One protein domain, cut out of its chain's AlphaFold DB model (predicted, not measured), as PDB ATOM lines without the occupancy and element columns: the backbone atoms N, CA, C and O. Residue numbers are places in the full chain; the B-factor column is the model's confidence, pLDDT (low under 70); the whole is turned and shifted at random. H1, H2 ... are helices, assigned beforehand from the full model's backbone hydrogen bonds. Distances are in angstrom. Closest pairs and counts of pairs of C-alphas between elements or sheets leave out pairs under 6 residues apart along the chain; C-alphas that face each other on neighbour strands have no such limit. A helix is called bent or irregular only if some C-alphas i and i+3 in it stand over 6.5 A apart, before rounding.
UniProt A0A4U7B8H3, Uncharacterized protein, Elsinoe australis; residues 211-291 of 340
ATOM      1  N   TYR A 211     273.288 236.602 185.398       84.50
ATOM      2  CA  TYR A 211     272.757 235.361 184.834       84.50
ATOM      3  C   TYR A 211     273.663 234.152 185.125       84.50
ATOM      4  O   TYR A 211     273.180 233.107 185.563       84.50
ATOM      5  N   GLY A 212     274.981 234.306 184.959       86.50
ATOM      6  CA  GLY A 212     275.959 233.262 185.261       86.50
ATOM      7  C   GLY A 212     275.971 232.859 186.738       86.50
ATOM      8  O   GLY A 212     276.014 231.669 187.045       86.50
ATOM      9  N   ILE A 213     275.860 233.823 187.660       86.62
ATOM     10  CA  ILE A 213     275.789 233.547 189.104       86.62
ATOM     11  C   ILE A 213     274.530 232.743 189.448       86.62
ATOM     12  O   ILE A 213     274.615 231.782 190.209       86.62
ATOM     13  N   VAL A 214     273.373 233.086 188.875       81.81
ATOM     14  CA  VAL A 214     272.116 232.358 189.131       81.81
ATOM     15  C   VAL A 214     272.214 230.905 188.662       81.81
ATOM     16  O   VAL A 214     271.838 229.994 189.402       81.81
ATOM     17  N   GLN A 215     272.778 230.668 187.476       82.94
ATOM     18  CA  GLN A 215     272.997 229.309 186.976       82.94
ATOM     19  C   GLN A 215     273.988 228.523 187.839       82.94
ATOM     20  O   GLN A 215     273.725 227.368 188.180       82.94
ATOM     21  N   ALA A 216     275.106 229.143 188.224       86.50
ATOM     22  CA  ALA A 216     276.102 228.513 189.084       86.50
ATOM     23  C   ALA A 216     275.503 228.124 190.445       86.50
ATOM     24  O   ALA A 216     275.741 227.018 190.924       86.50
ATOM     25  N   LEU A 217     274.664 228.982 191.034       83.56
ATOM     26  CA  LEU A 217     273.959 228.690 192.282       83.56
ATOM     27  C   LEU A 217     272.950 227.545 192.138       83.56
ATOM     28  O   LEU A 217     272.846 226.718 193.044       83.56
ATOM     29  N   ALA A 218     272.235 227.457 191.015       80.44
ATOM     30  CA  ALA A 218     271.317 226.346 190.755       80.44
ATOM     31  C   ALA A 218     272.066 225.001 190.678       80.44
ATOM     32  O   ALA A 218     271.673 224.029 191.323       80.44
ATOM     33  N   GLN A 219     273.196 224.962 189.963       84.00
ATOM     34  CA  GLN A 219     274.048 223.768 189.888       84.00
ATOM     35  C   GLN A 219     274.683 223.432 191.242       84.00
ATOM     36  O   GLN A 219     274.737 222.265 191.630       84.00
ATOM     37  N   TRP A 220     275.114 224.449 191.992       85.81
ATOM     38  CA  TRP A 220     275.670 224.275 193.330       85.81
ATOM     39  C   TRP A 220     274.663 223.636 194.286       85.81
ATOM     40  O   TRP A 220     275.005 222.664 194.955       85.81
ATOM     41  N   ARG A 221     273.409 224.111 194.311       82.88
ATOM     42  CA  ARG A 221     272.348 223.519 195.147       82.88
ATOM     43  C   ARG A 221     272.163 222.034 194.853       82.88
ATOM     44  O   ARG A 221     272.136 221.230 195.783       82.88
ATOM     45  N   ARG A 222     272.146 221.668 193.569       80.50
ATOM     46  CA  ARG A 222     272.066 220.273 193.130       80.50
ATOM     47  C   ARG A 222     273.270 219.447 193.587       80.50
ATOM     48  O   ARG A 222     273.108 218.314 194.022       80.50
ATOM     49  N   LEU A 223     274.481 219.993 193.515       86.12
ATOM     50  CA  LEU A 223     275.666 219.293 194.011       86.12
ATOM     51  C   LEU A 223     275.587 219.092 195.531       86.12
ATOM     52  O   LEU A 223     275.831 217.996 196.028       86.12
ATOM     53  N   THR A 224     275.185 220.128 196.271       85.12
ATOM     54  CA  THR A 224     275.058 220.045 197.731       85.12
ATOM     55  C   THR A 224     273.961 219.088 198.178       85.12
ATOM     56  O   THR A 224     274.123 218.462 199.221       85.12
ATOM     57  N   SER A 225     272.889 218.916 197.396       81.88
ATOM     58  CA  SER A 225     271.859 217.920 197.700       81.88
ATOM     59  C   SER A 225     272.366 216.492 197.501       81.88
ATOM     60  O   SER A 225     271.979 215.616 198.257       81.88
ATOM     61  N   PHE A 226     273.254 216.249 196.527       83.56
ATOM     62  CA  PHE A 226     273.872 214.930 196.336       83.56
ATOM     63  C   PHE A 226     274.960 214.610 197.364       83.56
ATOM     64  O   PHE A 226     275.183 213.443 197.671       83.56
ATOM     65  N   LEU A 227     275.662 215.626 197.867       89.12
ATOM     66  CA  LEU A 227     276.747 215.438 198.833       89.12
ATOM     67  C   LEU A 227     276.257 215.313 200.278       89.12
ATOM     68  O   LEU A 227     277.001 214.829 201.130       89.12
ATOM     69  N   ARG A 228     275.042 215.777 200.580       84.62
ATOM     70  CA  ARG A 228     274.488 215.693 201.930       84.62
ATOM     71  C   ARG A 228     273.816 214.324 202.125       84.62
ATOM     72  O   ARG A 228     273.053 213.917 201.252       84.62
ATOM     73  N   PRO A 229     274.069 213.623 203.249       88.25
ATOM     74  CA  PRO A 229     273.276 212.460 203.638       88.25
ATOM     75  C   PRO A 229     271.792 212.819 203.639       88.25
ATOM     76  O   PRO A 229     271.445 213.956 203.971       88.25
ATOM     77  N   ASP A 230     270.929 211.873 203.266       90.12
ATOM     78  CA  ASP A 230     269.489 212.110 203.285       90.12
ATOM     79  C   ASP A 230     269.072 212.501 204.717       90.12
ATOM     80  O   ASP A 230     269.184 211.668 205.627       90.12
ATOM     81  N   PRO A 231     268.614 213.751 204.941       90.06
ATOM     82  CA  PRO A 231     268.274 214.245 206.271       90.06
ATOM     83  C   PRO A 231     267.136 213.450 206.916       90.06
ATOM     84  O   PRO A 231     266.989 213.493 208.135       90.06
ATOM     85  N   MET A 232     266.344 212.706 206.136       87.25
ATOM     86  CA  MET A 232     265.299 211.824 206.664       87.25
ATOM     87  C   MET A 232     265.857 210.515 207.232       87.25
ATOM     88  O   MET A 232     265.207 209.875 208.053       87.25
ATOM     89  N   THR A 233     267.067 210.122 206.828       93.50
ATOM     90  CA  THR A 233     267.736 208.901 207.308       93.50
ATOM     91  C   THR A 233     268.757 209.166 208.413       93.50
ATOM     92  O   THR A 233     269.094 208.258 209.172       93.50
ATOM     93  N   ASP A 234     269.239 210.404 208.528       95.31
ATOM     94  CA  ASP A 234     270.214 210.798 209.539       95.31
ATOM     95  C   ASP A 234     269.538 211.047 210.900       95.31
ATOM     96  O   ASP A 234     268.963 212.106 211.166       95.31
ATOM     97  N   TYR A 235     269.637 210.056 211.790       95.94
ATOM     98  CA  TYR A 235     269.092 210.129 213.147       95.94
ATOM     99  C   TYR A 235     269.676 211.291 213.968       95.94
ATOM    100  O   TYR A 235     268.946 211.936 214.721       95.94
ATOM    101  N   ALA A 236     270.973 211.588 213.818       95.94
ATOM    102  CA  ALA A 236     271.622 212.652 214.581       95.94
ATOM    103  C   ALA A 236     271.095 214.029 214.157       95.94
ATOM    104  O   ALA A 236     270.818 214.882 215.005       95.94
ATOM    105  N   PHE A 237     270.887 214.221 212.853       94.62
ATOM    106  CA  PHE A 237     270.249 215.422 212.321       94.62
ATOM    107  C   PHE A 237     268.814 215.584 212.842       94.62
ATOM    108  O   PHE A 237     268.458 216.658 213.328       94.62
ATOM    109  N   GLN A 238     268.006 214.521 212.802       95.56
ATOM    110  CA  GLN A 238     266.615 214.547 213.275       95.56
ATOM    111  C   GLN A 238     266.509 214.857 214.773       95.56
ATOM    112  O   GLN A 238     265.643 215.629 215.196       95.56
ATOM    113  N   GLN A 239     267.420 214.314 215.583       97.25
ATOM    114  CA  GLN A 239     267.490 214.625 217.008       97.25
ATOM    115  C   GLN A 239     267.837 216.101 217.239       97.25
ATOM    116  O   GLN A 239     267.133 216.781 217.986       97.25
ATOM    117  N   ALA A 240     268.864 216.619 216.557       96.75
ATOM    118  CA  ALA A 240     269.261 218.022 216.663       96.75
ATOM    119  C   ALA A 240     268.142 218.979 216.217       96.75
ATOM    120  O   ALA A 240     267.891 219.990 216.879       96.75
ATOM    121  N   LEU A 241     267.434 218.645 215.133       96.12
ATOM    122  CA  LEU A 241     266.279 219.398 214.649       96.12
ATOM    123  C   LEU A 241     265.155 219.417 215.692       96.12
ATOM    124  O   LEU A 241     264.635 220.485 216.005       96.12
ATOM    125  N   SER A 242     264.824 218.262 216.272       97.12
ATOM    126  CA  SER A 242     263.772 218.140 217.289       97.12
ATOM    127  C   SER A 242     264.099 218.953 218.545       97.12
ATOM    128  O   SER A 242     263.251 219.691 219.043       97.12
ATOM    129  N   THR A 243     265.346 218.906 219.027       98.12
ATOM    130  CA  THR A 243     265.805 219.728 220.162       98.12
ATOM    131  C   THR A 243     265.740 221.224 219.850       98.12
ATOM    132  O   THR A 243     265.376 222.029 220.713       98.12
ATOM    133  N   LYS A 244     266.069 221.618 218.614       97.75
ATOM    134  CA  LYS A 244     265.978 223.016 218.189       97.75
ATOM    135  C   LYS A 244     264.525 223.486 218.128       97.75
ATOM    136  O   LYS A 244     264.228 224.547 218.665       97.75
ATOM    137  N   ILE A 245     263.630 222.692 217.538       97.88
ATOM    138  CA  ILE A 245     262.190 222.983 217.468       97.88
ATOM    139  C   ILE A 245     261.594 223.103 218.871       97.88
ATOM    140  O   ILE A 245     260.825 224.026 219.123       97.88
ATOM    141  N   GLU A 246     261.979 222.218 219.789       97.81
ATOM    142  CA  GLU A 246     261.564 222.278 221.189       97.81
ATOM    143  C   GLU A 246     261.935 223.626 221.817       97.81
ATOM    144  O   GLU A 246     261.068 224.346 222.315       97.81
ATOM    145  N   THR A 247     263.209 224.003 221.709       98.19
ATOM    146  CA  THR A 247     263.734 225.251 222.276       98.19
ATOM    147  C   THR A 247     263.067 226.476 221.649       98.19
ATOM    148  O   THR A 247     262.586 227.354 222.364       98.19
ATOM    149  N   ASP A 248     262.982 226.518 220.317       98.00
ATOM    150  CA  ASP A 248     262.389 227.640 219.585       98.00
ATOM    151  C   ASP A 248     260.884 227.762 219.884       98.00
ATOM    152  O   ASP A 248     260.366 228.873 220.012       98.00
ATOM    153  N   SER A 249     260.176 226.638 220.059       98.06
ATOM    154  CA  SER A 249     258.759 226.654 220.425       98.06
ATOM    155  C   SER A 249     258.529 227.304 221.789       98.06
ATOM    156  O   SER A 249     257.648 228.154 221.897       98.06
ATOM    157  N   LEU A 250     259.352 227.001 222.799       97.75
ATOM    158  CA  LEU A 250     259.246 227.614 224.127       97.75
ATOM    159  C   LEU A 250     259.448 229.129 224.059       97.75
ATOM    160  O   LEU A 250     258.614 229.875 224.567       97.75
ATOM    161  N   VAL A 251     260.489 229.578 223.348       98.06
ATOM    162  CA  VAL A 251     260.791 231.007 223.164       98.06
ATOM    163  C   VAL A 251     259.628 231.741 222.498       98.06
ATOM    164  O   VAL A 251     259.256 232.830 222.931       98.06
ATOM    165  N   ILE A 252     259.026 231.152 221.460       97.38
ATOM    166  CA  ILE A 252     257.877 231.747 220.768       97.38
ATOM    167  C   ILE A 252     256.669 231.815 221.708       97.38
ATOM    168  O   ILE A 252     256.038 232.863 221.807       97.38
ATOM    169  N   VAL A 253     256.341 230.734 222.417       97.19
ATOM    170  CA  VAL A 253     255.198 230.731 223.342       97.19
ATOM    171  C   VAL A 253     255.370 231.767 224.448       97.19
ATOM    172  O   VAL A 253     254.427 232.501 224.738       97.19
ATOM    173  N   ASP A 254     256.569 231.890 225.014       97.31
ATOM    174  CA  ASP A 254     256.857 232.899 226.032       97.31
ATOM    175  C   ASP A 254     256.771 234.319 225.473       97.31
ATOM    176  O   ASP A 254     256.122 235.175 226.079       97.31
ATOM    177  N   ALA A 255     257.333 234.558 224.285       97.94
ATOM    178  CA  ALA A 255     257.249 235.853 223.620       97.94
ATOM    179  C   ALA A 255     255.797 236.265 223.346       97.94
ATOM    180  O   ALA A 255     255.470 237.438 223.486       97.94
ATOM    181  N   PHE A 256     254.923 235.316 222.993       96.00
ATOM    182  CA  PHE A 256     253.513 235.589 222.705       96.00
ATOM    183  C   PHE A 256     252.576 235.486 223.918       96.00
ATOM    184  O   PHE A 256     251.378 235.745 223.770       96.00
ATOM    185  N   SER A 257     253.097 235.183 225.111       95.56
ATOM    186  CA  SER A 257     252.298 235.052 226.336       95.56
ATOM    187  C   SER A 257     251.398 236.262 226.654       95.56
ATOM    188  O   SER A 257     250.259 236.031 227.061       95.56
ATOM    189  N   PRO A 258     251.775 237.536 226.382       96.06
ATOM    190  CA  PRO A 258     250.892 238.677 226.661       96.06
ATOM    191  C   PRO A 258     249.637 238.742 225.775       96.06
ATOM    192  O   PRO A 258     248.687 239.450 226.103       96.06
ATOM    193  N   TRP A 259     249.631 238.034 224.641       94.56
ATOM    194  CA  TRP A 259     248.519 238.001 223.683       94.56
ATOM    195  C   TRP A 259     247.759 236.670 223.699       94.56
ATOM    196  O   TRP A 259     246.904 236.434 222.836       94.56
ATOM    197  N   GLU A 260     248.063 235.786 224.649       94.44
ATOM    198  CA  GLU A 260     247.381 234.506 224.778       94.44
ATOM    199  C   GLU A 260     245.899 234.724 225.124       94.44
ATOM    200  O   GLU A 260     245.530 235.485 226.020       94.44
ATOM    201  N   LYS A 261     245.010 234.064 224.376       91.44
ATOM    202  CA  LYS A 261     243.572 234.119 224.652       91.44
ATOM    203  C   LYS A 261     243.264 233.222 225.848       91.44
ATOM    204  O   LYS A 261     243.627 232.046 225.822       91.44
ATOM    205  N   LEU A 262     242.519 233.738 226.828       88.75
ATOM    206  CA  LEU A 262     242.003 232.923 227.930       88.75
ATOM    207  C   LEU A 262     241.245 231.703 227.376       88.75
ATOM    208  O   LEU A 262     240.308 231.854 226.590       88.75
ATOM    209  N   GLY A 263     241.649 230.504 227.796       91.12
ATOM    210  CA  GLY A 263     240.935 229.254 227.513       91.12
ATOM    211  C   GLY A 263     241.675 228.230 226.649       91.12
ATOM    212  O   GLY A 263     241.160 227.126 226.487       91.12
ATOM    213  N   LYS A 264     242.866 228.535 226.119       92.06
ATOM    214  CA  LYS A 264     243.759 227.499 225.572       92.06
ATOM    215  C   LYS A 264     244.790 227.095 226.614       92.06
ATOM    216  O   LYS A 264     245.303 227.946 227.329       92.06
ATOM    217  N   SER A 265     245.074 225.796 226.712       95.31
ATOM    218  CA  SER A 265     246.166 225.340 227.560       95.31
ATOM    219  C   SER A 265     247.501 225.616 226.865       95.31
ATOM    220  O   SER A 265     247.660 225.386 225.660       95.31
ATOM    221  N   ARG A 266     248.485 226.086 227.633       95.06
ATOM    222  CA  ARG A 266     249.851 226.326 227.147       95.06
ATOM    223  C   ARG A 266     250.481 225.062 226.550       95.06
ATOM    224  O   ARG A 266     251.233 225.144 225.581       95.06
ATOM    225  N   SER A 267     250.153 223.886 227.091       95.81
ATOM    226  CA  SER A 267     250.602 222.591 226.565       95.81
ATOM    227  C   SER A 267     250.049 222.292 225.174       95.81
ATOM    228  O   SER A 267     250.809 221.838 224.319       95.81
ATOM    229  N   ASP A 268     248.771 222.587 224.915       95.12
ATOM    230  CA  ASP A 268     248.168 222.387 223.590       95.12
ATOM    231  C   ASP A 268     248.766 223.353 222.566       95.12
ATOM    232  O   ASP A 268     249.004 222.985 221.413       95.12
ATOM    233  N   LEU A 269     249.044 224.589 222.993       94.75
ATOM    234  CA  LEU A 269     249.687 225.595 222.158       94.75
ATOM    235  C   LEU A 269     251.107 225.155 221.774       94.75
ATOM    236  O   LEU A 269     251.438 225.168 220.589       94.75
ATOM    237  N   LEU A 270     251.907 224.691 222.739       97.12
ATOM    238  CA  LEU A 270     253.241 224.140 222.478       97.12
ATOM    239  C   LEU A 270     253.189 222.921 221.554       97.12
ATOM    240  O   LEU A 270     253.949 222.857 220.591       97.12
ATOM    241  N   ALA A 271     252.286 221.971 221.805       96.75
ATOM    242  CA  ALA A 271     252.135 220.787 220.960       96.75
ATOM    243  C   ALA A 271     251.793 221.164 219.509       96.75
ATOM    244  O   ALA A 271     252.440 220.689 218.574       96.75
ATOM    245  N   SER A 272     250.834 222.077 219.320       95.69
ATOM    246  CA  SER A 272     250.458 222.576 217.997       95.69
ATOM    247  C   SER A 272     251.612 223.313 217.315       95.69
ATOM    248  O   SER A 272     251.874 223.077 216.135       95.69
ATOM    249  N   LEU A 273     252.337 224.163 218.045       96.94
ATOM    250  CA  LEU A 273     253.455 224.923 217.497       96.94
ATOM    251  C   LEU A 273     254.613 224.014 217.077       96.94
ATOM    252  O   LEU A 273     255.136 224.179 215.978       96.94
ATOM    253  N   ARG A 274     254.976 223.019 217.893       97.94
ATOM    254  CA  ARG A 274     255.984 222.009 217.532       97.94
ATOM    255  C   ARG A 274     255.604 221.290 216.248       97.94
ATOM    256  O   ARG A 274     256.436 221.165 215.359       97.94
ATOM    257  N   GLN A 275     254.348 220.863 216.117       97.31
ATOM    258  CA  GLN A 275     253.876 220.187 214.909       97.31
ATOM    259  C   GLN A 275     253.971 221.086 213.667       97.31
ATOM    260  O   GLN A 275     254.382 220.621 212.600       97.31
ATOM    261  N   ILE A 276     253.626 222.371 213.795       96.38
ATOM    262  CA  ILE A 276     253.765 223.357 212.714       96.38
ATOM    263  C   ILE A 276     255.238 223.546 212.345       96.38
ATOM    264  O   ILE A 276     255.570 223.530 211.163       96.38
ATOM    265  N   LEU A 277     256.122 223.691 213.336       97.44
ATOM    266  CA  LEU A 277     257.558 223.864 213.116       97.44
ATOM    267  C   LEU A 277     258.193 222.625 212.475       97.44
ATOM    268  O   LEU A 277     258.978 222.779 211.546       97.44
ATOM    269  N   HIS A 278     257.805 221.417 212.892       96.69
ATOM    270  CA  HIS A 278     258.215 220.171 212.238       96.69
ATOM    271  C   HIS A 278     257.755 220.132 210.781       96.69
ATOM    272  O   HIS A 278     258.574 219.979 209.882       96.69
ATOM    273  N   SER A 279     256.467 220.383 210.535       95.88
ATOM    274  CA  SER A 279     255.915 220.395 209.175       95.88
ATOM    275  C   SER A 279     256.595 221.451 208.290       95.88
ATOM    276  O   SER A 279     256.864 221.213 207.114       95.88
ATOM    277  N   GLY A 280     256.899 222.623 208.856       94.50
ATOM    278  CA  GLY A 280     257.625 223.697 208.181       94.50
ATOM    279  C   GLY A 280     259.084 223.344 207.896       94.50
ATOM    280  O   GLY A 280     259.582 223.658 206.815       94.50
ATOM    281  N   ALA A 281     259.760 222.665 208.823       95.75
ATOM    282  CA  ALA A 281     261.120 222.175 208.630       95.75
ATOM    283  C   ALA A 281     261.176 221.105 207.533       95.75
ATOM    284  O   ALA A 281     262.011 221.217 206.637       95.75
ATOM    285  N   ASP A 282     260.253 220.141 207.535       93.31
ATOM    286  CA  ASP A 282     260.158 219.098 206.507       93.31
ATOM    287  C   ASP A 282     259.892 219.702 205.125       93.31
ATOM    288  O   ASP A 282     260.582 219.387 204.153       93.31
ATOM    289  N   ALA A 283     258.944 220.639 205.039       91.44
ATOM    290  CA  ALA A 283     258.685 221.380 203.810       91.44
ATOM    291  C   ALA A 283     259.922 222.171 203.358       91.44
ATOM    292  O   ALA A 283     260.270 222.151 202.179       91.44
ATOM    293  N   GLY A 284     260.623 222.830 204.284       90.81
ATOM    294  CA  GLY A 284     261.865 223.544 204.006       90.81
ATOM    295  C   GLY A 284     262.950 222.621 203.454       90.81
ATOM    296  O   GLY A 284     263.546 222.927 202.423       90.81
ATOM    297  N   ILE A 285     263.169 221.468 204.088       90.62
ATOM    298  CA  ILE A 285     264.113 220.441 203.635       90.62
ATOM    299  C   ILE A 285     263.768 219.998 202.212       90.62
ATOM    300  O   ILE A 285     264.646 219.998 201.349       90.62
ATOM    301  N   LEU A 286     262.495 219.693 201.943       87.88
ATOM    302  CA  LEU A 286     262.038 219.306 200.610       87.88
ATOM    303  C   LEU A 286     262.289 220.412 199.584       87.88
ATOM    304  O   LEU A 286     262.826 220.128 198.518       87.88
ATOM    305  N   LEU A 287     261.959 221.666 199.904       88.88
ATOM    306  CA  LEU A 287     262.163 222.808 199.011       88.88
ATOM    307  C   LEU A 287     263.643 223.052 198.702       88.88
ATOM    308  O   LEU A 287     263.986 223.296 197.546       88.88
ATOM    309  N   PHE A 288     264.521 222.955 199.701       85.50
ATOM    310  CA  PHE A 288     265.964 223.125 199.514       85.50
ATOM    311  C   PHE A 288     266.633 221.928 198.830       85.50
ATOM    312  O   PHE A 288     267.701 222.094 198.241       85.50
ATOM    313  N   ALA A 289     266.013 220.747 198.869       85.88
ATOM    314  CA  ALA A 289     266.462 219.583 198.116       85.88
ATOM    315  C   ALA A 289     266.102 219.667 196.622       85.88
ATOM    316  O   ALA A 289     266.686 218.945 195.811       85.88
ATOM    317  N   GLN A 290     265.165 220.538 196.224       88.88
ATOM    318  CA  GLN A 290     264.810 220.681 194.816       88.88
ATOM    319  C   GLN A 290     265.839 221.543 194.062       88.88
ATOM    320  O   GLN A 290     266.260 222.590 194.548       88.88
ATOM    321  N   PRO A 291     266.191 221.185 192.815       86.25
ATOM    322  CA  PRO A 291     267.098 221.975 191.974       86.25
ATOM    323  C   PRO A 291     266.451 223.254 191.402       86.25
ATOM    324  O   PRO A 291     267.042 223.927 190.563       86.25
TER     325      PRO A 291
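This is residues 211 to 291 of the 340 residues of an uncharacterized protein of Elsinoe australis (UniProt A0A4U7B8H3). Two long helices, H2 and H3, cross as an X, and H1 meets the last residues of H3, 288 to 289, with its residues 221 to 225. Residues 211 to 216 of H1 stick out. The 81 printed residues hold three named helices, H1, H2 and H3 in chain order, and no named strand: all helix, only just loose, close to extended, radius of gyration of the C-alphas 17.3 A, flat, spans 54 by 32 by 15 A.

H2, residues 235 to 259, with residues 242 to 253 alone touches H3, residues 266 to 289, at a steep tilt of 49 degrees, opposite ways; the closest C-alphas, of Ser 249 and Arg 274, are 6.1 A apart. H1, residues 211 to 227, touches H3, closest C-alphas Ser 225 and Ala 289 at 5.7 A, at a steep tilt of 68 degrees, only just short of about perpendicular, opposite ways. H1 and H2 are apart. Every O i to N i+4 pair is within hydrogen-bond range in H1 and H3, and 19 of 21 in H2.

H2 is 36.2 A long, with a kink of 25 degrees near residue 253, and irregular: C-alphas 255 and 258 are 7.6 A apart. H3 is 34.1 A long and ends at C-alpha 289 (266.462, 219.583, 198.116). H1 is 24.7 A long and begins at C-alpha 211 (272.757, 235.361, 184.834).

The C-alphas farthest apart, of Gly 212 and Gly 263, are 55.0 A apart. The printed part has no cut, both links are short, and no printed residue is under 70 in pLDDT.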